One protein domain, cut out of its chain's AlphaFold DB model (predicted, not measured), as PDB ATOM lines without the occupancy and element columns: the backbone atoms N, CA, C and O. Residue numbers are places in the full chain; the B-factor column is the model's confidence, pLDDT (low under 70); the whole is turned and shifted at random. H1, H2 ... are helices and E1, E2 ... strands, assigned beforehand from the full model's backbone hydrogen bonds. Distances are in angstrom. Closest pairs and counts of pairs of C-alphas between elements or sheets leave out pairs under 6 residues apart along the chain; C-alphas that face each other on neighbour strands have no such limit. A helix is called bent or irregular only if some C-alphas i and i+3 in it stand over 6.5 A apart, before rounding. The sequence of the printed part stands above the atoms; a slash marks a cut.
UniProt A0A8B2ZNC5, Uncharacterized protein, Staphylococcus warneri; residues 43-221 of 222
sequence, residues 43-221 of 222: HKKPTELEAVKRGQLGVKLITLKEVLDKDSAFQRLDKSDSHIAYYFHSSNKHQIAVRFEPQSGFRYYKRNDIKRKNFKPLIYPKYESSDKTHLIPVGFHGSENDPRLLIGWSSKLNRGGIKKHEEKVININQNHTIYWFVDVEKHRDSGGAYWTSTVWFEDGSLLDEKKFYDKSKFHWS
ATOM      1  N   HIS A  43     200.270 191.973 219.837       60.22
ATOM      2  CA  HIS A  43     199.697 190.652 219.542       60.22
ATOM      3  C   HIS A  43     200.648 189.487 219.849       60.22
ATOM      4  O   HIS A  43     200.244 188.327 219.779       60.22
ATOM      5  N   LYS A  44     201.914 189.769 220.183       57.88
ATOM      6  CA  LYS A  44     202.893 188.745 220.551       57.88
ATOM      7  C   LYS A  44     202.681 188.362 222.014       57.88
ATOM      8  O   LYS A  44     203.287 188.958 222.900       57.88
ATOM      9  N   LYS A  45     201.806 187.389 222.274       55.31
ATOM     10  CA  LYS A  45     201.670 186.808 223.616       55.31
ATOM     11  C   LYS A  45     202.868 185.891 223.891       55.31
ATOM     12  O   LYS A  45     203.151 185.021 223.071       55.31
ATOM     13  N   PRO A  46     203.583 186.059 225.013       50.44
ATOM     14  CA  PRO A  46     204.676 185.179 225.387       50.44
ATOM     15  C   PRO A  46     204.112 183.917 226.042       50.44
ATOM     16  O   PRO A  46     204.241 183.725 227.246       50.44
ATOM     17  N   THR A  47     203.438 183.068 225.276       51.12
ATOM     18  CA  THR A  47     202.890 181.821 225.814       51.12
ATOM     19  C   THR A  47     203.760 180.667 225.336       51.12
ATOM     20  O   THR A  47     204.053 180.566 224.157       51.12
ATOM     21  N   GLU A  48     204.204 179.836 226.288       53.53
ATOM     22  CA  GLU A  48     205.067 178.653 226.114       53.53
ATOM     23  C   GLU A  48     206.594 178.871 226.083       53.53
ATOM     24  O   GLU A  48     207.352 178.083 225.513       53.53
ATOM     25  N   LEU A  49     207.095 179.869 226.822       49.28
ATOM     26  CA  LEU A  49     208.527 179.961 227.157       49.28
ATOM     27  C   LEU A  49     209.069 178.681 227.822       49.28
ATOM     28  O   LEU A  49     210.256 178.392 227.689       49.28
ATOM     29  N   GLU A  50     208.229 177.917 228.525       48.06
ATOM     30  CA  GLU A  50     208.623 176.663 229.175       48.06
ATOM     31  C   GLU A  50     208.632 175.454 228.231       48.06
ATOM     32  O   GLU A  50     209.583 174.675 228.285       48.06
ATOM     33  N   ALA A  51     207.657 175.315 227.324       51.12
ATOM     34  CA  ALA A  51     207.607 174.190 226.382       51.12
ATOM     35  C   ALA A  51     208.765 174.251 225.369       51.12
ATOM     36  O   ALA A  51     209.466 173.259 225.157       51.12
ATOM     37  N   VAL A  52     209.079 175.454 224.864       52.84
ATOM     38  CA  VAL A  52     210.249 175.695 223.997       52.84
ATOM     39  C   VAL A  52     211.566 175.449 224.740       52.84
ATOM     40  O   VAL A  52     212.507 174.889 224.169       52.84
ATOM     41  N   LYS A  53     211.659 175.828 226.026       51.75
ATOM     42  CA  LYS A  53     212.836 175.535 226.869       51.75
ATOM     43  C   LYS A  53     213.011 174.032 227.103       51.75
ATOM     44  O   LYS A  53     214.144 173.559 227.060       51.75
ATOM     45  N   ARG A  54     211.912 173.291 227.287       52.28
ATOM     46  CA  ARG A  54     211.893 171.822 227.420       52.28
ATOM     47  C   ARG A  54     212.113 171.086 226.092       52.28
ATOM     48  O   ARG A  54     212.242 169.869 226.097       52.28
ATOM     49  N   GLY A  55     212.193 171.802 224.964       52.75
ATOM     50  CA  GLY A  55     212.392 171.211 223.638       52.75
ATOM     51  C   GLY A  55     211.158 170.491 223.093       52.75
ATOM     52  O   GLY A  55     211.288 169.710 222.154       52.75
ATOM     53  N   GLN A  56     209.979 170.739 223.669       59.81
ATOM     54  CA  GLN A  56     208.723 170.208 223.156       59.81
ATOM     55  C   GLN A  56     208.304 171.022 221.928       59.81
ATOM     56  O   GLN A  56     208.315 172.254 221.949       59.81
ATOM     57  N   LEU A  57     207.984 170.326 220.837       66.69
ATOM     58  CA  LEU A  57     207.408 170.940 219.647       66.69
ATOM     59  C   LEU A  57     205.997 171.436 219.969       66.69
ATOM     60  O   LEU A  57     205.202 170.697 220.542       66.69
ATOM     61  N   GLY A  58     205.672 172.645 219.512       72.19
ATOM     62  CA  GLY A  58     204.321 173.211 219.572       72.19
ATOM     63  C   GLY A  58     203.303 172.526 218.659       72.19
ATOM     64  O   GLY A  58     202.142 172.917 218.608       72.19
ATOM     65  N   VAL A  59     203.751 171.520 217.907       81.75
ATOM     66  CA  VAL A  59     202.936 170.682 217.033       81.75
ATOM     67  C   VAL A  59     203.294 169.215 217.237       81.75
ATOM     68  O   VAL A  59     204.468 168.851 217.360       81.75
ATOM     69  N   LYS A  60     202.283 168.346 217.228       85.75
ATOM     70  CA  LYS A  60     202.474 166.893 217.246       85.75
ATOM     71  C   LYS A  60     202.747 166.411 215.825       85.75
ATOM     72  O   LYS A  60     201.862 166.469 214.979       85.75
ATOM     73  N   LEU A  61     203.957 165.919 215.565       88.31
ATOM     74  CA  LEU A  61     204.356 165.426 214.243       88.31
ATOM     75  C   LEU A  61     204.033 163.938 214.068       88.31
ATOM     76  O   LEU A  61     204.486 163.100 214.847       88.31
ATOM     77  N   ILE A  62     203.293 163.614 213.010       91.44
ATOM     78  CA  ILE A  62     202.963 162.257 212.572       91.44
ATOM     79  C   ILE A  62     203.650 162.018 211.230       91.44
ATOM     80  O   ILE A  62     203.390 162.731 210.262       91.44
ATOM     81  N   THR A  63     204.521 161.011 211.169       93.06
ATOM     82  CA  THR A  63     205.212 160.638 209.925       93.06
ATOM     83  C   THR A  63     204.325 159.719 209.095       93.06
ATOM     84  O   THR A  63     203.816 158.717 209.596       93.06
ATOM     85  N   LEU A  64     204.122 160.079 207.835       92.19
ATOM     86  CA  LEU A  64     203.357 159.333 206.851       92.19
ATOM     87  C   LEU A  64     204.285 158.463 206.004       92.19
ATOM     88  O   LEU A  64     205.455 158.785 205.812       92.19
ATOM     89  N   LYS A  65     203.729 157.371 205.475       91.19
ATOM     90  CA  LYS A  65     204.414 156.477 204.527       91.19
ATOM     91  C   LYS A  65     204.147 156.838 203.065       91.19
ATOM     92  O   LYS A  65     204.867 156.379 202.189       91.19
ATOM     93  N   GLU A  66     203.116 157.636 202.813       92.56
ATOM     94  CA  GLU A  66     202.621 157.948 201.476       92.56
ATOM     95  C   GLU A  66     202.643 159.455 201.226       92.56
ATOM     96  O   GLU A  66     202.465 160.259 202.149       92.56
ATOM     97  N   VAL A  67     202.853 159.814 199.959       94.19
ATOM     98  CA  VAL A  67     202.824 161.193 199.465       94.19
ATOM     99  C   VAL A  67     201.404 161.740 199.579       94.19
ATOM    100  O   VAL A  67     200.439 161.072 199.213       94.19
ATOM    101  N   LEU A  68     201.279 162.987 200.023       93.12
ATOM    102  CA  LEU A  68     200.019 163.717 200.012       93.12
ATOM    103  C   LEU A  68     199.873 164.525 198.720       93.12
ATOM    104  O   LEU A  68     200.764 165.287 198.330       93.12
ATOM    105  N   ASP A  69     198.706 164.402 198.092       94.62
ATOM    106  CA  ASP A  69     198.187 165.414 197.177       94.62
ATOM    107  C   ASP A  69     197.458 166.532 197.963       94.62
ATOM    108  O   ASP A  69     197.274 166.453 199.181       94.62
ATOM    109  N   LYS A  70     197.040 167.597 197.270       93.62
ATOM    110  CA  LYS A  70     196.375 168.753 197.897       93.62
ATOM    111  C   LYS A  70     195.008 168.414 198.503       93.62
ATOM    112  O   LYS A  70     194.651 168.987 199.531       93.62
ATOM    113  N   ASP A  71     194.241 167.529 197.876       91.56
ATOM    114  CA  ASP A  71     192.886 167.178 198.305       91.56
ATOM    115  C   ASP A  71     192.934 166.220 199.498       91.56
ATOM    116  O   ASP A  71     192.259 166.434 200.504       91.56
ATOM    117  N   SER A  72     193.811 165.222 199.431       92.44
ATOM    118  CA  SER A  72     194.160 164.303 200.507       92.44
ATOM    119  C   SER A  72     194.724 165.050 201.715       92.44
ATOM    120  O   SER A  72     194.306 164.785 202.844       92.44
ATOM    121  N   ALA A  73     195.617 166.027 201.503       93.38
ATOM    122  CA  ALA A  73     196.103 166.899 202.571       93.38
ATOM    123  C   ALA A  73     194.945 167.670 203.219       93.38
ATOM    124  O   ALA A  73     194.793 167.630 204.437       93.38
ATOM    125  N   PHE A  74     194.088 168.315 202.425       93.56
ATOM    126  CA  PHE A  74     192.952 169.074 202.945       93.56
ATOM    127  C   PHE A  74     191.965 168.207 203.733       93.56
ATOM    128  O   PHE A  74     191.632 168.544 204.864       93.56
ATOM    129  N   GLN A  75     191.542 167.065 203.184       92.25
ATOM    130  CA  GLN A  75     190.620 166.148 203.864       92.25
ATOM    131  C   GLN A  75     191.204 165.618 205.174       92.25
ATOM    132  O   GLN A  75     190.479 165.413 206.147       92.25
ATOM    133  N   ARG A  76     192.519 165.378 205.206       93.06
ATOM    134  CA  ARG A  76     193.210 164.932 206.411       93.06
ATOM    135  C   ARG A  76     193.273 166.043 207.461       93.06
ATOM    136  O   ARG A  76     193.061 165.744 208.631       93.06
ATOM    137  N   LEU A  77     193.492 167.293 207.053       92.62
ATOM    138  CA  LEU A  77     193.502 168.454 207.950       92.62
ATOM    139  C   LEU A  77     192.115 168.839 208.479       92.62
ATOM    140  O   LEU A  77     191.998 169.241 209.632       92.62
ATOM    141  N   ASP A  78     191.062 168.676 207.676       91.44
ATOM    142  CA  ASP A  78     189.676 168.915 208.104       91.44
ATOM    143  C   ASP A  78     189.243 167.935 209.209       91.44
ATOM    144  O   ASP A  78     188.526 168.302 210.137       91.44
ATOM    145  N   LYS A  79     189.747 166.696 209.145       89.81
ATOM    146  CA  LYS A  79     189.491 165.645 210.142       89.81
ATOM    147  C   LYS A  79     190.453 165.660 211.327       89.81
ATOM    148  O   LYS A  79     190.218 164.933 212.289       89.81
ATOM    149  N   SER A  80     191.556 166.399 211.246       88.75
ATOM    150  CA  SER A  80     192.560 166.419 212.305       88.75
ATOM    151  C   SER A  80     192.257 167.491 213.335       88.75
ATOM    152  O   SER A  80     191.787 168.584 212.999       88.75
ATOM    153  N   ASP A  81     192.652 167.230 214.576       88.06
ATOM    154  CA  ASP A  81     192.730 168.280 215.581       88.06
ATOM    155  C   ASP A  81     193.761 169.345 215.184       88.06
ATOM    156  O   ASP A  81     194.644 169.149 214.338       88.06
ATOM    157  N   SER A  82     193.630 170.508 215.807       85.25
ATOM    158  CA  SER A  82     194.576 171.603 215.646       85.25
ATOM    159  C   SER A  82     195.975 171.205 216.135       85.25
ATOM    160  O   SER A  82     196.119 170.430 217.077       85.25
ATOM    161  N   HIS A  83     197.017 171.761 215.512       84.88
ATOM    162  CA  HIS A  83     198.429 171.541 215.862       84.88
ATOM    163  C   HIS A  83     198.928 170.095 215.688       84.88
ATOM    164  O   HIS A  83     199.986 169.730 216.205       84.88
ATOM    165  N   ILE A  84     198.220 169.273 214.909       88.50
ATOM    166  CA  ILE A  84     198.738 167.997 214.409       88.50
ATOM    167  C   ILE A  84     199.341 168.228 213.026       88.50
ATOM    168  O   ILE A  84     198.666 168.667 212.095       88.50
ATOM    169  N   ALA A  85     200.632 167.932 212.907       91.88
ATOM    170  CA  ALA A  85     201.396 168.076 211.686       91.88
ATOM    171  C   ALA A  85     201.636 166.710 211.042       91.88
ATOM    172  O   ALA A  85     202.234 165.822 211.648       91.88
ATOM    173  N   TYR A  86     201.198 166.549 209.800       95.06
ATOM    174  CA  TYR A  86     201.474 165.367 208.995       95.06
ATOM    175  C   TYR A  86     202.693 165.621 208.129       95.06
ATOM    176  O   TYR A  86     202.725 166.584 207.369       95.06
ATOM    177  N   TYR A  87     203.683 164.754 208.261       95.56
ATOM    178  CA  TYR A  87     204.987 164.887 207.639       95.56
ATOM    179  C   TYR A  87     205.254 163.706 206.715       95.56
ATOM    180  O   TYR A  87     205.026 162.566 207.110       95.56
ATOM    181  N   PHE A  88     205.780 163.957 205.524       96.12
ATOM    182  CA  PHE A  88     206.257 162.915 204.619       96.12
ATOM    183  C   PHE A  88     207.612 163.314 204.037       96.12
ATOM    184  O   PHE A  88     207.821 164.477 203.686       96.12
ATOM    185  N   HIS A  89     208.522 162.354 203.896       95.94
ATOM    186  CA  HIS A  89     209.814 162.579 203.261       95.94
ATOM    187  C   HIS A  89     210.296 161.355 202.496       95.94
ATOM    188  O   HIS A  89     210.050 160.219 202.884       95.94
ATOM    189  N   SER A  90     210.970 161.633 201.388       94.69
ATOM    190  CA  SER A  90     211.599 160.681 200.484       94.69
ATOM    191  C   SER A  90     212.738 161.378 199.731       94.69
ATOM    192  O   SER A  90     212.907 162.597 199.826       94.69
ATOM    193  N   SER A  91     213.448 160.628 198.890       92.38
ATOM    194  CA  SER A  91     214.554 161.126 198.062       92.38
ATOM    195  C   SER A  91     214.175 162.209 197.037       92.38
ATOM    196  O   SER A  91     215.060 162.851 196.459       92.38
ATOM    197  N   ASN A  92     212.878 162.431 196.781       93.50
ATOM    198  CA  ASN A  92     212.392 163.416 195.811       93.50
ATOM    199  C   ASN A  92     211.293 164.358 196.329       93.50
ATOM    200  O   ASN A  92     210.975 165.331 195.639       93.50
ATOM    201  N   LYS A  93     210.714 164.089 197.504       95.56
ATOM    202  CA  LYS A  93     209.633 164.886 198.088       95.56
ATOM    203  C   LYS A  93     209.784 165.068 199.587       95.56
ATOM    204  O   LYS A  93     210.240 164.176 200.301       95.56
ATOM    205  N   HIS A  94     209.370 166.232 200.061       97.06
ATOM    206  CA  HIS A  94     209.342 166.579 201.472       97.06
ATOM    207  C   HIS A  94     208.140 167.473 201.737       97.06
ATOM    208  O   HIS A  94     208.010 168.549 201.156       97.06
ATOM    209  N   GLN A  95     207.228 166.980 202.562       97.38
ATOM    210  CA  GLN A  95     205.893 167.529 202.694       97.38
ATOM    211  C   GLN A  95     205.527 167.715 204.152       97.38
ATOM    212  O   GLN A  95     205.826 166.872 205.001       97.38
ATOM    213  N   ILE A  96     204.805 168.797 204.413       96.94
ATOM    214  CA  ILE A  96     204.168 169.022 205.697       96.94
ATOM    215  C   ILE A  96     202.775 169.621 205.517       96.94
ATOM    216  O   ILE A  96     202.584 170.565 204.755       96.94
ATOM    217  N   ALA A  97     201.801 169.070 206.234       96.94
ATOM    218  CA  ALA A  97     200.431 169.558 206.291       96.94
ATOM    219  C   ALA A  97     200.036 169.779 207.753       96.94
ATOM    220  O   ALA A  97     200.155 168.855 208.557       96.94
ATOM    221  N   VAL A  98     199.554 170.973 208.109       95.50
ATOM    222  CA  VAL A  98     199.163 171.298 209.492       95.50
ATOM    223  C   VAL A  98     197.909 172.165 209.531       95.50
ATOM    224  O   VAL A  98     197.748 173.092 208.734       95.50
ATOM    225  N   ARG A  99     197.037 171.888 210.504       94.75
ATOM    226  CA  ARG A  99     195.907 172.743 210.875       94.75
ATOM    227  C   ARG A  99     196.317 173.651 212.026       94.75
ATOM    228  O   ARG A  99     196.787 173.166 213.052       94.75
ATOM    229  N   PHE A 100     196.077 174.949 211.881       94.25
ATOM    230  CA  PHE A 100     196.319 175.929 212.933       94.25
ATOM    231  C   PHE A 100     195.053 176.696 213.274       94.25
ATOM    232  O   PHE A 100     194.383 177.234 212.395       94.25
ATOM    233  N   GLU A 101     194.779 176.803 214.566       92.56
ATOM    234  CA  GLU A 101     193.774 177.713 215.115       92.56
ATOM    235  C   GLU A 101     194.178 179.180 214.949       92.56
ATOM    236  O   GLU A 101     195.357 179.483 214.702       92.56
ATOM    237  N   PRO A 102     193.234 180.113 215.148       91.00
ATOM    238  CA  PRO A 102     193.558 181.520 215.255       91.00
ATOM    239  C   PRO A 102     194.678 181.798 216.273       91.00
ATOM    240  O   PRO A 102     194.816 181.109 217.285       91.00
ATOM    241  N   GLN A 103     195.471 182.838 216.014       87.62
ATOM    242  CA  GLN A 103     196.564 183.314 216.877       87.62
ATOM    243  C   GLN A 103     197.752 182.343 217.035       87.62
ATOM    244  O   GLN A 103     198.619 182.562 217.882       87.62
ATOM    245  N   SER A 104     197.849 181.300 216.207       88.06
ATOM    246  CA  SER A 104     198.929 180.308 216.293       88.06
ATOM    247  C   SER A 104     200.279 180.838 215.806       88.06
ATOM    248  O   SER A 104     201.303 180.505 216.390       88.06
ATOM    249  N   GLY A 105     200.305 181.734 214.814       83.75
ATOM    250  CA  GLY A 105     201.546 182.252 214.219       83.75
ATOM    251  C   GLY A 105     202.451 183.097 215.131       83.75
ATOM    252  O   GLY A 105     203.535 183.497 214.704       83.75
ATOM    253  N   PHE A 106     202.036 183.378 216.372       78.56
ATOM    254  CA  PHE A 106     202.810 184.165 217.344       78.56
ATOM    255  C   PHE A 106     203.082 183.444 218.655       78.56
ATOM    256  O   PHE A 106     203.655 184.066 219.552       78.56
ATOM    257  N   ARG A 107     202.690 182.171 218.778       77.69
ATOM    258  CA  ARG A 107     202.888 181.408 220.015       77.69
ATOM    259  C   ARG A 107     204.380 181.349 220.364       77.69
ATOM    260  O   ARG A 107     204.760 181.578 221.508       77.69
ATOM    261  N   TYR A 108     205.252 181.206 219.363       77.88
ATOM    262  CA  TYR A 108     206.690 181.027 219.587       77.88
ATOM    263  C   TYR A 108     207.550 182.127 218.948       77.88
ATOM    264  O   TYR A 108     207.827 182.126 217.752       77.88
ATOM    265  N   TYR A 109     208.034 183.079 219.748       68.81
ATOM    266  CA  TYR A 109     208.823 184.217 219.243       68.81
ATOM    267  C   TYR A 109     210.326 184.138 219.555       68.81
ATOM    268  O   TYR A 109     211.125 184.840 218.929       68.81
ATOM    269  N   LYS A 110     210.729 183.329 220.543       71.38
ATOM    270  CA  LYS A 110     212.122 183.271 220.996       71.38
ATOM    271  C   LYS A 110     212.938 182.354 220.090       71.38
ATOM    272  O   LYS A 110     212.748 181.143 220.092       71.38
ATOM    273  N   ARG A 111     213.894 182.936 219.369       71.75
ATOM    274  CA  ARG A 111     214.847 182.182 218.549       71.75
ATOM    275  C   ARG A 111     215.952 181.579 219.406       71.75
ATOM    276  O   ARG A 111     216.447 182.219 220.333       71.75
ATOM    277  N   ASN A 112     216.366 180.360 219.067       76.50
ATOM    278  CA  ASN A 112     217.567 179.738 219.615       76.50
ATOM    279  C   ASN A 112     218.627 179.628 218.514       76.50
ATOM    280  O   ASN A 112     218.695 178.638 217.784       76.50
ATOM    281  N   ASP A 113     219.450 180.670 218.391       76.38
ATOM    282  CA  ASP A 113     220.450 180.767 217.327       76.38
ATOM    283  C   ASP A 113     221.530 179.683 217.418       76.38
ATOM    284  O   ASP A 113     222.041 179.263 216.385       76.38
ATOM    285  N   ILE A 114     221.859 179.200 218.621       80.94
ATOM    286  CA  ILE A 114     222.861 178.142 218.820       80.94
ATOM    287  C   ILE A 114     222.359 176.834 218.205       80.94
ATOM    288  O   ILE A 114     223.034 176.240 217.362       80.94
ATOM    289  N   LYS A 115     221.132 176.422 218.560       78.75
ATOM    290  CA  LYS A 115     220.493 175.229 217.987       78.75
ATOM    291  C   LYS A 115     220.354 175.352 216.471       78.75
ATOM    292  O   LYS A 115     220.742 174.434 215.751       78.75
ATOM    293  N   ARG A 116     219.897 176.513 215.982       79.12
ATOM    294  CA  ARG A 116     219.765 176.758 214.542       79.12
ATOM    295  C   ARG A 116     221.113 176.685 213.832       79.12
ATOM    296  O   ARG A 116     221.185 176.089 212.768       79.12
ATOM    297  N   LYS A 117     222.195 177.254 214.378       81.38
ATOM    298  CA  LYS A 117     223.534 177.242 213.750       81.38
ATOM    299  C   LYS A 117     224.127 175.839 213.636       81.38
ATOM    300  O   LYS A 117     224.685 175.530 212.588       81.38
ATOM    301  N   ASN A 118     223.920 174.984 214.632       84.31
ATOM    302  CA  ASN A 118     224.488 173.632 214.651       84.31
ATOM    303  C   ASN A 118     223.647 172.597 213.886       84.31
ATOM    304  O   ASN A 118     224.142 171.526 213.546       84.31
ATOM    305  N   PHE A 119     222.386 172.913 213.591       86.12
ATOM    306  CA  PHE A 119     221.476 172.027 212.871       86.12
ATOM    307  C   PHE A 119     221.933 171.740 211.425       86.12
ATOM    308  O   PHE A 119     222.366 172.653 210.719       86.12
ATOM    309  N   LYS A 120     221.801 170.494 210.962       88.56
ATOM    310  CA  LYS A 120     222.059 170.098 209.568       88.56
ATOM    311  C   LYS A 120     220.741 169.652 208.914       88.56
ATOM    312  O   LYS A 120     220.168 168.673 209.385       88.56
ATOM    313  N   PRO A 121     220.242 170.361 207.886       91.94
ATOM    314  CA  PRO A 121     219.010 169.987 207.188       91.94
ATOM    315  C   PRO A 121     219.181 168.726 206.333       91.94
ATOM    316  O   PRO A 121     220.273 168.463 205.838       91.94
ATOM    317  N   LEU A 122     218.082 167.994 206.114       93.44
ATOM    318  CA  LEU A 122     218.032 166.826 205.214       93.44
ATOM    319  C   LEU A 122     218.101 167.227 203.736       93.44
ATOM    320  O   LEU A 122     218.581 166.475 202.891       93.44
ATOM    321  N   ILE A 123     217.607 168.427 203.428       95.25
ATOM    322  CA  ILE A 123     217.558 168.984 202.079       95.25
ATOM    323  C   ILE A 123     218.318 170.295 202.089       95.25
ATOM    324  O   ILE A 123     218.010 171.164 202.900       95.25
ATOM    325  N   TYR A 124     219.315 170.446 201.219       95.50
ATOM    326  CA  TYR A 124     220.089 171.685 201.109       95.50
ATOM    327  C   TYR A 124     220.836 171.800 199.772       95.50
ATOM    328  O   TYR A 124     221.190 170.779 199.179       95.50
ATOM    329  N   PRO A 125     221.126 173.024 199.292       95.00
ATOM    330  CA  PRO A 125     222.010 173.249 198.151       95.00
ATOM    331  C   PRO A 125     223.421 172.697 198.387       95.00
ATOM    332  O   PRO A 125     224.039 172.978 199.410       95.00
ATOM    333  N   LYS A 126     223.958 171.933 197.430       93.12
ATOM    334  CA  LYS A 126     225.288 171.302 197.530       93.12
ATOM    335  C   LYS A 126     226.445 172.288 197.396       93.12
ATOM    336  O   LYS A 126     227.470 172.111 198.044       93.12
ATOM    337  N   TYR A 127     226.295 173.271 196.511       92.44
ATOM    338  CA  TYR A 127     227.395 174.128 196.052       92.44
ATOM    339  C   TYR A 127     227.187 175.610 196.372       92.44
ATOM    340  O   TYR A 127     228.078 176.417 196.129       92.44
ATOM    341  N   GLU A 128     226.022 175.974 196.905       91.31
ATOM    342  CA  GLU A 128     225.657 177.359 197.192       91.31
ATOM    343  C   GLU A 128     225.401 177.547 198.686       91.31
ATOM    344  O   GLU A 128     224.933 176.640 199.381       91.31
ATOM    345  N   SER A 129     225.696 178.746 199.189       90.31
ATOM    346  CA  SER A 129     225.310 179.120 200.545       90.31
ATOM    347  C   SER A 129     223.786 179.232 200.639       90.31
ATOM    348  O   SER A 129     223.105 179.674 199.714       90.31
ATOM    349  N   SER A 130     223.234 178.801 201.770       93.50
ATOM    350  CA  SER A 130     221.789 178.756 201.985       93.50
ATOM    351  C   SER A 130     221.416 179.204 203.390       93.50
ATOM    352  O   SER A 130     222.203 179.106 204.336       93.50
ATOM    353  N   ASP A 131     220.191 179.703 203.524       93.19
ATOM    354  CA  ASP A 131     219.578 179.913 204.826       93.19
ATOM    355  C   ASP A 131     218.935 178.605 205.298       93.19
ATOM    356  O   ASP A 131     218.425 177.817 204.504       93.19
ATOM    357  N   LYS A 132     218.899 178.405 206.618       93.06
ATOM    358  CA  LYS A 132     218.030 177.400 207.239       93.06
ATOM    359  C   LYS A 132     216.623 177.970 207.280       93.06
ATOM    360  O   LYS A 132     216.324 178.839 208.102       93.06
ATOM    361  N   THR A 133     215.812 177.527 206.340       94.31
ATOM    362  CA  THR A 133     214.476 178.034 206.075       94.31
ATOM    363  C   THR A 133     213.447 177.079 206.652       94.31
ATOM    364  O   THR A 133     213.507 175.871 206.438       94.31
ATOM    365  N   HIS A 134     212.512 177.642 207.407       94.19
ATOM    366  CA  HIS A 134     211.408 176.901 208.000       94.19
ATOM    367  C   HIS A 134     210.304 176.696 206.964       94.19
ATOM    368  O   HIS A 134     209.907 177.662 206.322       94.19
ATOM    369  N   LEU A 135     209.796 175.472 206.814       95.25
ATOM    370  CA  LEU A 135     208.676 175.172 205.909       95.25
ATOM    371  C   LEU A 135     207.401 175.895 206.334       95.25
ATOM    372  O   LEU A 135     206.665 176.432 205.512       95.25
ATOM    373  N   ILE A 136     207.171 175.918 207.642       94.25
ATOM    374  CA  ILE A 136     206.140 176.699 208.311       94.25
ATOM    375  C   ILE A 136     206.883 177.566 209.322       94.25
ATOM    376  O   ILE A 136     207.728 177.025 210.017       94.25
ATOM    377  N   PRO A 137     206.616 178.874 209.452       91.94
ATOM    378  CA  PRO A 137     207.391 179.741 210.331       91.94
ATOM    379  C   PRO A 137     207.463 179.237 211.776       91.94
ATOM    380  O   PRO A 137     206.449 178.822 212.341       91.94
ATOM    381  N   VAL A 138     208.624 179.426 212.419       89.06
ATOM    382  CA  VAL A 138     208.862 179.065 213.833       89.06
ATOM    383  C   VAL A 138     207.762 179.550 214.780       89.06
ATOM    384  O   VAL A 138     207.452 178.864 215.746       89.06
ATOM    385  N   GLY A 139     207.119 180.678 214.458       86.94
ATOM    386  CA  GLY A 139     205.972 181.236 215.178       86.94
ATOM    387  C   GLY A 139     204.851 180.244 215.481       86.94
ATOM    388  O   GLY A 139     204.218 180.379 216.525       86.94
ATOM    389  N   PHE A 140     204.658 179.244 214.616       89.50
ATOM    390  CA  PHE A 140     203.591 178.247 214.698       89.50
ATOM    391  C   PHE A 140     203.957 176.967 215.458       89.50
ATOM    392  O   PHE A 140     203.063 176.286 215.947       89.50
ATOM    393  N   HIS A 141     205.241 176.604 215.533       87.62
ATOM    394  CA  HIS A 141     205.662 175.286 216.039       87.62
ATOM    395  C   HIS A 141     206.829 175.318 217.038       87.62
ATOM    396  O   HIS A 141     207.112 174.310 217.683       87.62
ATOM    397  N   GLY A 142     207.553 176.434 217.151       83.25
ATOM    398  CA  GLY A 142     208.543 176.689 218.203       83.25
ATOM    399  C   GLY A 142     209.865 175.923 218.133       83.25
ATOM    400  O   GLY A 142     210.723 176.123 218.991       83.25
ATOM    401  N   SER A 143     210.072 175.080 217.122       84.38
ATOM    402  CA  SER A 143     211.321 174.326 216.938       84.38
ATOM    403  C   SER A 143     212.285 175.043 215.996       84.38
ATOM    404  O   SER A 143     211.857 175.596 214.996       84.38
ATOM    405  N   GLU A 144     213.587 175.017 216.291       83.19
ATOM    406  CA  GLU A 144     214.660 175.648 215.489       83.19
ATOM    407  C   GLU A 144     215.693 174.628 214.971       83.19
ATOM    408  O   GLU A 144     216.718 175.003 214.401       83.19
ATOM    409  N   ASN A 145     215.466 173.335 215.212       85.00
ATOM    410  CA  ASN A 145     216.423 172.268 214.914       85.00
ATOM    411  C   ASN A 145     215.758 170.933 214.543       85.00
ATOM    412  O   ASN A 145     216.382 169.886 214.705       85.00
ATOM    413  N   ASP A 146     214.503 170.959 214.087       88.31
ATOM    414  CA  ASP A 146     213.811 169.753 213.628       88.31
ATOM    415  C   ASP A 146     213.984 169.570 212.110       88.31
ATOM    416  O   ASP A 146     213.560 170.440 211.340       88.31
ATOM    417  N   PRO A 147     214.566 168.447 211.652       89.81
ATOM    418  CA  PRO A 147     214.793 168.196 210.231       89.81
ATOM    419  C   PRO A 147     213.542 168.036 209.378       89.81
ATOM    420  O   PRO A 147     213.632 168.116 208.158       89.81
ATOM    421  N   ARG A 148     212.382 167.862 210.006       91.50
ATOM    422  CA  ARG A 148     211.082 167.761 209.338       91.50
ATOM    423  C   ARG A 148     210.470 169.127 209.028       91.50
ATOM    424  O   ARG A 148     209.463 169.211 208.337       91.50
ATOM    425  N   LEU A 149     211.031 170.189 209.611       92.06
ATOM    426  CA  LEU A 149     210.493 171.549 209.569       92.06
ATOM    427  C   LEU A 149     211.469 172.554 208.961       92.06
ATOM    428  O   LEU A 149     211.043 173.641 208.576       92.06
ATOM    429  N   LEU A 150     212.759 172.220 208.884       93.19
ATOM    430  CA  LEU A 150     213.797 173.099 208.358       93.19
ATOM    431  C   LEU A 150     214.545 172.449 207.196       93.19
ATOM    432  O   LEU A 150     215.098 171.356 207.326       93.19
ATOM    433  N   ILE A 151     214.682 173.207 206.112       95.75
ATOM    434  CA  ILE A 151     215.520 172.864 204.962       95.75
ATOM    435  C   ILE A 151     216.542 173.971 204.691       95.75
ATOM    436  O   ILE A 151     216.357 175.121 205.082       95.75
ATOM    437  N   GLY A 152     217.647 173.639 204.035       96.19
ATOM    438  CA  GLY A 152     218.524 174.629 203.422       96.19
ATOM    439  C   GLY A 152     217.866 175.162 202.153       96.19
ATOM    440  O   GLY A 152     217.487 174.369 201.297       96.19
ATOM    441  N   TRP A 153     217.724 176.479 202.018       96.75
ATOM    442  CA  TRP A 153     217.103 177.108 200.847       96.75
ATOM    443  C   TRP A 153     217.781 178.429 200.471       96.75
ATOM    444  O   TRP A 153     218.430 179.060 201.311       96.75
ATOM    445  N   SER A 154     217.619 178.888 199.224       96.44
ATOM    446  CA  SER A 154     218.151 180.183 198.778       96.44
ATOM    447  C   SER A 154     217.746 181.326 199.714       96.44
ATOM    448  O   SER A 154     216.559 181.636 199.879       96.44
ATOM    449  N   SER A 155     218.742 182.035 200.256       95.00
ATOM    450  CA  SER A 155     218.530 183.201 201.123       95.00
ATOM    451  C   SER A 155     217.728 184.303 200.423       95.00
ATOM    452  O   SER A 155     216.941 185.001 201.065       95.00
ATOM    453  N   LYS A 156     217.876 184.445 199.095       95.56
ATOM    454  CA  LYS A 156     217.119 185.413 198.286       95.56
ATOM    455  C   LYS A 156     215.625 185.082 198.274       95.56
ATOM    456  O   LYS A 156     214.800 185.979 198.442       95.56
ATOM    457  N   LEU A 157     215.274 183.808 198.088       95.56
ATOM    458  CA  LEU A 157     213.878 183.361 198.091       95.56
ATOM    459  C   LEU A 157     213.285 183.414 199.501       95.56
ATOM    460  O   LEU A 157     212.197 183.969 199.669       95.56
ATOM    461  N   ASN A 158     214.035 182.923 200.493       95.62
ATOM    462  CA  ASN A 158     213.663 182.919 201.907       95.62
ATOM    463  C   ASN A 158     213.314 184.330 202.402       95.62
ATOM    464  O   ASN A 158     212.192 184.603 202.820       95.62
ATOM    465  N   ARG A 159     214.256 185.271 202.279       93.38
ATOM    466  CA  ARG A 159     214.101 186.646 202.786       93.38
ATOM    467  C   ARG A 159     213.195 187.514 201.908       93.38
ATOM    468  O   ARG A 159     212.801 188.599 202.334       93.38
ATOM    469  N   GLY A 160     212.900 187.057 200.692       95.75
ATOM    470  CA  GLY A 160     212.088 187.753 199.703       95.75
ATOM    471  C   GLY A 160     210.657 187.226 199.639       95.75
ATOM    472  O   GLY A 160     209.796 187.618 200.424       95.75
ATOM    473  N   GLY A 161     210.385 186.394 198.631       94.25
ATOM    474  CA  GLY A 161     209.033 185.944 198.299       94.25
ATOM    475  C   GLY A 161     208.390 185.059 199.367       94.25
ATOM    476  O   GLY A 161     207.203 185.232 199.641       94.25
ATOM    477  N   ILE A 162     209.172 184.169 199.988       96.31
ATOM    478  CA  ILE A 162     208.691 183.263 201.041       96.31
ATOM    479  C   ILE A 162     208.265 184.083 202.257       96.31
ATOM    480  O   ILE A 162     207.096 184.043 202.624       96.31
ATOM    481  N   LYS A 163     209.147 184.946 202.777       95.06
ATOM    482  CA  LYS A 163     208.829 185.847 203.894       95.06
ATOM    483  C   LYS A 163     207.549 186.664 203.677       95.06
ATOM    484  O   LYS A 163     206.717 186.753 204.574       95.06
ATOM    485  N   LYS A 164     207.345 187.234 202.482       95.56
ATOM    486  CA  LYS A 164     206.115 187.992 202.166       95.56
ATOM    487  C   LYS A 164     204.858 187.116 202.213       95.56
ATOM    488  O   LYS A 164     203.803 187.575 202.647       95.56
ATOM    489  N   HIS A 165     204.955 185.875 201.738       96.19
ATOM    490  CA  HIS A 165     203.857 184.913 201.805       96.19
ATOM    491  C   HIS A 165     203.572 184.499 203.257       96.19
ATOM    492  O   HIS A 165     202.422 184.554 203.682       96.19
ATOM    493  N   GLU A 166     204.608 184.192 204.038       94.94
ATOM    494  CA  GLU A 166     204.492 183.870 205.465       94.94
ATOM    495  C   GLU A 166     203.836 185.008 206.252       94.94
ATOM    496  O   GLU A 166     202.873 184.775 206.977       94.94
ATOM    497  N   GLU A 167     204.294 186.250 206.074       93.38
ATOM    498  CA  GLU A 167     203.719 187.424 206.736       93.38
ATOM    499  C   GLU A 167     202.228 187.572 206.414       93.38
ATOM    500  O   GLU A 167     201.424 187.830 207.311       93.38
ATOM    501  N   LYS A 168     201.821 187.363 205.155       94.31
ATOM    502  CA  LYS A 168     200.403 187.380 204.762       94.31
ATOM    503  C   LYS A 168     199.602 186.311 205.513       94.31
ATOM    504  O   LYS A 168     198.551 186.626 206.068       94.31
ATOM    505  N   VAL A 169     200.089 185.072 205.535       94.88
ATOM    506  CA  VAL A 169     199.411 183.945 206.195       94.88
ATOM    507  C   VAL A 169     199.318 184.176 207.704       94.88
ATOM    508  O   VAL A 169     198.250 183.996 208.286       94.88
ATOM    509  N   ILE A 170     200.391 184.667 208.326       92.81
ATOM    510  CA  ILE A 170     200.447 185.024 209.747       92.81
ATOM    511  C   ILE A 170     199.420 186.121 210.092       92.81
ATOM    512  O   ILE A 170     198.713 185.994 211.090       92.81
ATOM    513  N   ASN A 171     199.308 187.181 209.276       91.75
ATOM    514  CA  ASN A 171     198.309 188.244 209.483       91.75
ATOM    515  C   ASN A 171     196.883 187.666 209.470       91.75
ATOM    516  O   ASN A 171     196.072 187.995 210.329       91.75
ATOM    517  N   ILE A 172     196.579 186.780 208.518       92.31
ATOM    518  CA  ILE A 172     195.242 186.187 208.382       92.31
ATOM    519  C   ILE A 172     194.956 185.194 209.515       92.31
ATOM    520  O   ILE A 172     193.854 185.190 210.068       92.31
ATOM    521  N   ASN A 173     195.952 184.404 209.923       93.75
ATOM    522  CA  ASN A 173     195.821 183.467 211.035       93.75
ATOM    523  C   ASN A 173     195.495 184.156 212.368       93.75
ATOM    524  O   ASN A 173     195.045 183.490 213.288       93.75
ATOM    525  N   GLN A 174     195.644 185.476 212.511       89.25
ATOM    526  CA  GLN A 174     195.196 186.171 213.726       89.25
ATOM    527  C   GLN A 174     193.728 185.891 214.068       89.25
ATOM    528  O   GLN A 174     193.404 185.715 215.239       89.25
ATOM    529  N   ASN A 175     192.874 185.826 213.044       90.31
ATOM    530  CA  ASN A 175     191.422 185.754 213.207       90.31
ATOM    531  C   ASN A 175     190.806 184.504 212.570       90.31
ATOM    532  O   ASN A 175     189.600 184.301 212.671       90.31
ATOM    533  N   HIS A 176     191.610 183.680 211.898       93.06
ATOM    534  CA  HIS A 176     191.111 182.552 211.121       93.06
ATOM    535  C   HIS A 176     191.914 181.280 211.369       93.06
ATOM    536  O   HIS A 176     193.149 181.291 211.369       93.06
ATOM    537  N   THR A 177     191.189 180.169 211.500       94.69
ATOM    538  CA  THR A 177     191.745 178.828 211.337       94.69
ATOM    539  C   THR A 177     192.266 178.687 209.910       94.69
ATOM    540  O   THR A 177     191.572 179.049 208.952       94.69
ATOM    541  N   ILE A 178     193.477 178.160 209.765       96.19
ATOM    542  CA  ILE A 178     194.092 177.906 208.462       96.19
ATOM    543  C   ILE A 178     194.571 176.464 208.362       96.19
ATOM    544  O   ILE A 178     195.034 175.873 209.341       96.19
ATOM    545  N   TYR A 179     194.496 175.918 207.156       96.88
ATOM    546  CA  TYR A 179     195.108 174.648 206.783       96.88
ATOM    547  C   TYR A 179     196.293 174.965 205.884       96.88
ATOM    548  O   TYR A 179     196.112 175.538 204.810       96.88
ATOM    549  N   TRP A 180     197.501 174.644 206.334       97.81
ATOM    550  CA  TRP A 180     198.733 174.979 205.630       97.81
ATOM    551  C   TRP A 180     199.409 173.706 205.141       97.81
ATOM    552  O   TRP A 180     199.798 172.855 205.938       97.81
ATOM    553  N   PHE A 181     199.554 173.594 203.824       97.81
ATOM    554  CA  PHE A 181     200.285 172.528 203.163       97.81
ATOM    555  C   PHE A 181     201.501 173.077 202.422       97.81
ATOM    556  O   PHE A 181     201.400 174.032 201.652       97.81
ATOM    557  N   VAL A 182     202.654 172.459 202.651       98.19
ATOM    558  CA  VAL A 182     203.902 172.760 201.958       98.19
ATOM    559  C   VAL A 182     204.427 171.482 201.321       98.19
ATOM    560  O   VAL A 182     204.590 170.471 201.999       98.19
ATOM    561  N   ASP A 183     204.694 171.551 200.020       97.94
ATOM    562  CA  ASP A 183     205.245 170.475 199.198       97.94
ATOM    563  C   ASP A 183     206.554 170.951 198.573       97.94
ATOM    564  O   ASP A 183     206.569 171.873 197.750       97.94
ATOM    565  N   VAL A 184     207.659 170.334 198.984       97.69
ATOM    566  CA  VAL A 184     208.973 170.535 198.384       97.69
ATOM    567  C   VAL A 184     209.275 169.335 197.505       97.69
ATOM    568  O   VAL A 184     209.355 168.207 197.987       97.69
ATOM    569  N   GLU A 185     209.449 169.579 196.212       96.94
ATOM    570  CA  GLU A 185     209.679 168.548 195.204       96.94
ATOM    571  C   GLU A 185     210.994 168.797 194.464       96.94
ATOM    572  O   GLU A 185     211.317 169.919 194.064       96.94
ATOM    573  N   LYS A 186     211.765 167.733 194.258       95.50
ATOM    574  CA  LYS A 186     212.971 167.780 193.436       95.50
ATOM    575  C   LYS A 186     212.589 167.958 191.968       95.50
ATOM    576  O   LYS A 186     211.761 167.223 191.431       95.50
ATOM    577  N   HIS A 187     213.238 168.897 191.290       94.56
ATOM    578  CA  HIS A 187     213.133 169.025 189.844       94.56
ATOM    579  C   HIS A 187     213.866 167.851 189.183       94.56
ATOM    580  O   HIS A 187     215.054 167.639 189.436       94.56
ATOM    581  N   ARG A 188     213.165 167.113 188.315       85.50
ATOM    582  CA  ARG A 188     213.649 165.852 187.726       85.50
ATOM    583  C   ARG A 188     214.972 166.017 186.969       85.50
ATOM    584  O   ARG A 188     215.891 165.245 187.212       85.50
ATOM    585  N   ASP A 189     215.092 167.071 186.159       86.00
ATOM    586  CA  ASP A 189     216.231 167.202 185.234       86.00
ATOM    587  C   ASP A 189     217.372 168.107 185.728       86.00
ATOM    588  O   ASP A 189     218.547 167.798 185.550       86.00
ATOM    589  N   SER A 190     217.063 169.240 186.367       87.19
ATOM    590  CA  SER A 190     218.080 170.241 186.732       87.19
ATOM    591  C   SER A 190     218.815 169.936 188.043       87.19
ATOM    592  O   SER A 190     219.862 170.525 188.322       87.19
ATOM    593  N   GLY A 191     218.259 169.053 188.881       88.25
ATOM    594  CA  GLY A 191     218.676 168.885 190.275       88.25
ATOM    595  C   GLY A 191     218.233 170.025 191.205       88.25
ATOM    596  O   GLY A 191     218.572 169.985 192.390       88.25
ATOM    597  N   GLY A 192     217.485 171.003 190.674       95.56
ATOM    598  CA  GLY A 192     216.799 172.055 191.420       95.56
ATOM    599  C   GLY A 192     215.663 171.526 192.289       95.56
ATOM    600  O   GLY A 192     215.404 170.321 192.343       95.56
ATOM    601  N   ALA A 193     214.947 172.430 192.949       97.25
ATOM    602  CA  ALA A 193     213.778 172.072 193.743       97.25
ATOM    603  C   ALA A 193     212.694 173.151 193.672       97.25
ATOM    604  O   ALA A 193     212.975 174.353 193.630       97.25
ATOM    605  N   TYR A 194     211.440 172.712 193.678       97.62
ATOM    606  CA  TYR A 194     210.293 173.584 193.860       97.62
ATOM    607  C   TYR A 194     209.797 173.508 195.290       97.62
ATOM    608  O   TYR A 194     209.691 172.432 195.862       97.62
ATOM    609  N   TRP A 195     209.418 174.660 195.820       97.75
ATOM    610  CA  TRP A 195     208.663 174.798 197.049       97.75
ATOM    611  C   TRP A 195     207.286 175.336 196.694       97.75
ATOM    612  O   TRP A 195     207.162 176.481 196.255       97.75
ATOM    613  N   THR A 196     206.247 174.542 196.923       98.25
ATOM    614  CA  THR A 196     204.852 174.965 196.781       98.25
ATOM    615  C   THR A 196     204.216 175.089 198.158       98.25
ATOM    616  O   THR A 196     204.197 174.134 198.920       98.25
ATOM    617  N   SER A 197     203.712 176.276 198.484       98.00
ATOM    618  CA  SER A 197     202.980 176.554 199.718       98.00
ATOM    619  C   SER A 197     201.535 176.873 199.366       98.00
ATOM    620  O   SER A 197     201.279 177.864 198.673       98.00
ATOM    621  N   THR A 198     200.606 176.044 199.831       97.81
ATOM    622  CA  THR A 198     199.167 176.218 199.648       97.81
ATOM    623  C   THR A 198     198.498 176.353 201.010       97.81
ATOM    624  O   THR A 198     198.719 175.547 201.913       97.81
ATOM    625  N   VAL A 199     197.664 177.380 201.158       97.31
ATOM    626  CA  VAL A 199     196.943 177.656 202.401       97.31
ATOM    627  C   VAL A 199     195.457 177.782 202.112       97.31
ATOM    628  O   VAL A 199     195.060 178.525 201.211       97.31
ATOM    629  N   TRP A 200     194.643 177.094 202.905       96.94
ATOM    630  CA  TRP A 200     193.185 177.162 202.863       96.94
ATOM    631  C   TRP A 200     192.618 177.713 204.162       96.94
ATOM    632  O   TRP A 200     193.235 177.628 205.225       96.94
ATOM    633  N   PHE A 201     191.412 178.248 204.062       95.00
ATOM    634  CA  PHE A 201     190.533 178.428 205.204       95.00
ATOM    635  C   PHE A 201     189.832 177.106 205.549       95.00
ATOM    636  O   PHE A 201     189.692 176.213 204.715       95.00
ATOM    637  N   GLU A 202     189.329 177.014 206.777       92.25
ATOM    638  CA  GLU A 202     188.545 175.874 207.281       92.25
ATOM    639  C   GLU A 202     187.232 175.611 206.509       92.25
ATOM    640  O   GLU A 202     186.680 174.511 206.559       92.25
ATOM    641  N   ASP A 203     186.739 176.605 205.760       90.81
ATOM    642  CA  ASP A 203     185.580 176.481 204.864       90.81
ATOM    643  C   ASP A 203     185.928 175.900 203.476       90.81
ATOM    644  O   ASP A 203     185.059 175.818 202.607       90.81
ATOM    645  N   GLY A 204     187.195 175.530 203.249       90.75
ATOM    646  CA  GLY A 204     187.690 174.993 201.982       90.75
ATOM    647  C   GLY A 204     188.124 176.038 200.958       90.75
ATOM    648  O   GLY A 204     188.676 175.674 199.919       90.75
ATOM    649  N   SER A 205     187.923 177.332 201.220       93.88
ATOM    650  CA  SER A 205     188.364 178.378 200.296       93.88
ATOM    651  C   SER A 205     189.881 178.558 200.294       93.88
ATOM    652  O   SER A 205     190.548 178.481 201.330       93.88
ATOM    653  N   LEU A 206     190.447 178.814 199.113       94.62
ATOM    654  CA  LEU A 206     191.871 179.085 198.965       94.62
ATOM    655  C   LEU A 206     192.216 180.461 199.560       94.62
ATOM    656  O   LEU A 206     191.659 181.487 199.167       94.62
ATOM    657  N   LEU A 207     193.173 180.497 200.488       94.19
ATOM    658  CA  LEU A 207     193.717 181.732 201.058       94.19
ATOM    659  C   LEU A 207     194.846 182.266 200.170       94.19
ATOM    660  O   LEU A 207     194.833 183.422 199.726       94.19
ATOM    661  N   ASP A 208     195.847 181.429 199.906       95.75
ATOM    662  CA  ASP A 208     196.924 181.746 198.979       95.75
ATOM    663  C   ASP A 208     197.647 180.487 198.510       95.75
ATOM    664  O   ASP A 208     197.680 179.471 199.197       95.75
ATOM    665  N   GLU A 209     198.270 180.592 197.343       96.56
ATOM    666  CA  GLU A 209     199.170 179.575 196.819       96.56
ATOM    667  C   GLU A 209     200.370 180.260 196.171       96.56
ATOM    668  O   GLU A 209     200.210 181.224 195.407       96.56
ATOM    669  N   LYS A 210     201.571 179.781 196.500       97.50
ATOM    670  CA  LYS A 210     202.836 180.263 195.944       97.50
ATOM    671  C   LYS A 210     203.751 179.098 195.607       97.50
ATOM    672  O   LYS A 210     203.917 178.190 196.412       97.50
ATOM    673  N   LYS A 211     204.384 179.182 194.437       97.69
ATOM    674  CA  LYS A 211     205.441 178.275 193.992       97.69
ATOM    675  C   LYS A 211     206.743 179.061 193.861       97.69
ATOM    676  O   LYS A 211     206.776 180.097 193.198       97.69
ATOM    677  N   PHE A 212     207.799 178.578 194.500       97.44
ATOM    678  CA  PHE A 212     209.143 179.145 194.451       97.44
ATOM    679  C   PHE A 212     210.088 178.106 193.862       97.44
ATOM    680  O   PHE A 212     210.061 176.948 194.268       97.44
ATOM    681  N   TYR A 213     210.913 178.511 192.900       97.31
ATOM    682  CA  TYR A 213     211.880 177.624 192.264       97.31
ATOM    683  C   TYR A 213     213.296 178.029 192.642       97.31
ATOM    684  O   TYR A 213     213.698 179.166 192.382       97.31
ATOM    685  N   ASP A 214     214.039 177.092 193.221       96.25
ATOM    686  CA  ASP A 214     215.470 177.218 193.453       96.25
ATOM    687  C   ASP A 214     216.221 176.347 192.436       96.25
ATOM    688  O   ASP A 214     215.990 175.140 192.321       96.25
ATOM    689  N   LYS A 215     217.097 176.991 191.661       95.44
ATOM    690  CA  LYS A 215     217.869 176.358 190.582       95.44
ATOM    691  C   LYS A 215     219.104 175.618 191.099       95.44
ATOM    692  O   LYS A 215     219.721 174.888 190.327       95.44
ATOM    693  N   SER A 216     219.473 175.820 192.364       95.06
ATOM    694  CA  SER A 216     220.643 175.196 192.980       95.06
ATOM    695  C   SER A 216     220.541 173.675 192.936       95.06
ATOM    696  O   SER A 216     219.457 173.125 193.081       95.06
ATOM    697  N   LYS A 217     221.658 172.954 192.812       94.56
ATOM    698  CA  LYS A 217     221.634 171.484 192.905       94.56
ATOM    699  C   LYS A 217     221.482 171.042 194.359       94.56
ATOM    700  O   LYS A 217     222.376 171.296 195.167       94.56
ATOM    701  N   PHE A 218     220.402 170.338 194.685       95.06
ATOM    702  CA  PHE A 218     220.104 169.918 196.057       95.06
ATOM    703  C   PHE A 218     220.688 168.547 196.420       95.06
ATOM    704  O   PHE A 218     220.716 167.608 195.617       95.06
ATOM    705  N   HIS A 219     221.139 168.424 197.667       94.19
ATOM    706  CA  HIS A 219     221.275 167.160 198.377       94.19
ATOM    707  C   HIS A 219     219.935 166.801 199.023       94.19
ATOM    708  O   HIS A 219     219.222 167.692 199.478       94.19
ATOM    709  N   TRP A 220     219.626 165.508 199.038       94.38
ATOM    710  CA  TRP A 220     218.447 164.922 199.659       94.38
ATOM    711  C   TRP A 220     218.927 163.705 200.441       94.38
ATOM    712  O   TRP A 220     219.484 162.786 199.838       94.38
ATOM    713  N   SER A 221     218.780 163.741 201.759       88.88
ATOM    714  CA  SER A 221     218.914 162.549 202.596       88.88
ATOM    715  C   SER A 221     217.691 161.644 202.420       88.88
ATOM    716  O   SER A 221     216.616 162.136 202.080       88.88
TER     717      SER A 221
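AT A GLANCE: This is residues 43 to 221 of the 222 residues of an uncharacterized protein of Staphylococcus warneri (UniProt A0A8B2ZNC5). A twisted sheet of six strands makes the middle of this domain, with helix H2 slantwise over one face and the long helix H5 along the strands on the opposite face. On H5's side lie two small strand pairs, E5 with E6 and E4 with E10, while H1 and H3 lie far out. The 179 printed residues hold five named helices and ten named strands, in the order H1 E1 H2 E2 E3 H3 E4 E5 H4 E6 H5 E7 E8 E9 E10; the large sheet, E1 E2 E3 E7 E8 E9, is mixed, and the class is mixed, helices and strands. The whole is compact, with a radius of gyration of the C-alphas of 15.4 A and spans of 41 by 38 by 30 A.

IN THESE COORDINATES: H1 is residues 49 to 53, beginning at C-alpha 49 (208.527, 179.961, 227.157). E1 is 60 to 63, H2 70 to 79 (14.4 A), E2 84 to 89 (16.6 A) and E3 93 to 100 (22.8 A). H3 is 113 to 118, E4 123 to 125, E5 131 to 134, H4 138 to 141 and E6 150 to 153. H5, 155 to 173, spans 24.8 A; it has a kink of 37 degrees near residue 163 and is only just irregular, with C-alphas 159 and 162 6.6 A apart. E7 is 178 to 186 (26.2 A), E8 193 to 201 (26.7 A), E9 205 to 214 (28.0 A) and E10 218 to 220, ending at C-alpha 220 (218.447, 164.922, 199.659).

HOW THE PARTS SIT: E1, H2 and E2 form a strand-helix-strand unit, two parallel neighbour strands with a helix between, its crossover right-handed; N 85 and O 60 are 2.8 A apart. The hairpin E2 and E3 is antiparallel (N 86 to O 97, 2.8 A), as are E3 and E7 (N 96 to O 182, 2.9 A). E7, E8 and E9 form a meander, each strand the antiparallel neighbour of the one before (N 181 to O 198, 2.9 A; N 197 to O 210, 2.8 A). H2 is over E3 and E7 at a height over the sheet of 8.6 A; its closest C-alphas to E3 are Leu 77 and Arg 99, 5.7 A. H5, on the opposite face, is over E8 and E9 at 9.6 A; its closest C-alphas to E9 are Leu 157 and Phe 212, 7.3 A. H4 only grazes the sheet. E5 and E6 are antiparallel (N 133 to O 151, 2.8 A), as are E4 and E10 (N 219 to O 124, 2.8 A). The closest C-alphas of E4 and E6, Tyr 124 and Gly 152, are 4.1 A apart; those of H3 and E5, Arg 116 and Lys 132, 7.5 A. H1 is apart from E2. Every O i to N i+4 pair is within hydrogen-bond range in H1, H2 and H3, and 13 of 15 in H5; H4 is too short for one.

THE WHOLE: The C-alphas of Glu 50 and Asp 189, the two farthest apart, are 45.6 A apart. The printed part has no cut, and the link E3 to H3 is long, 12 residues. The mean pLDDT of the printed part is 88.5; residues 43 to 57 and 109 are under 70.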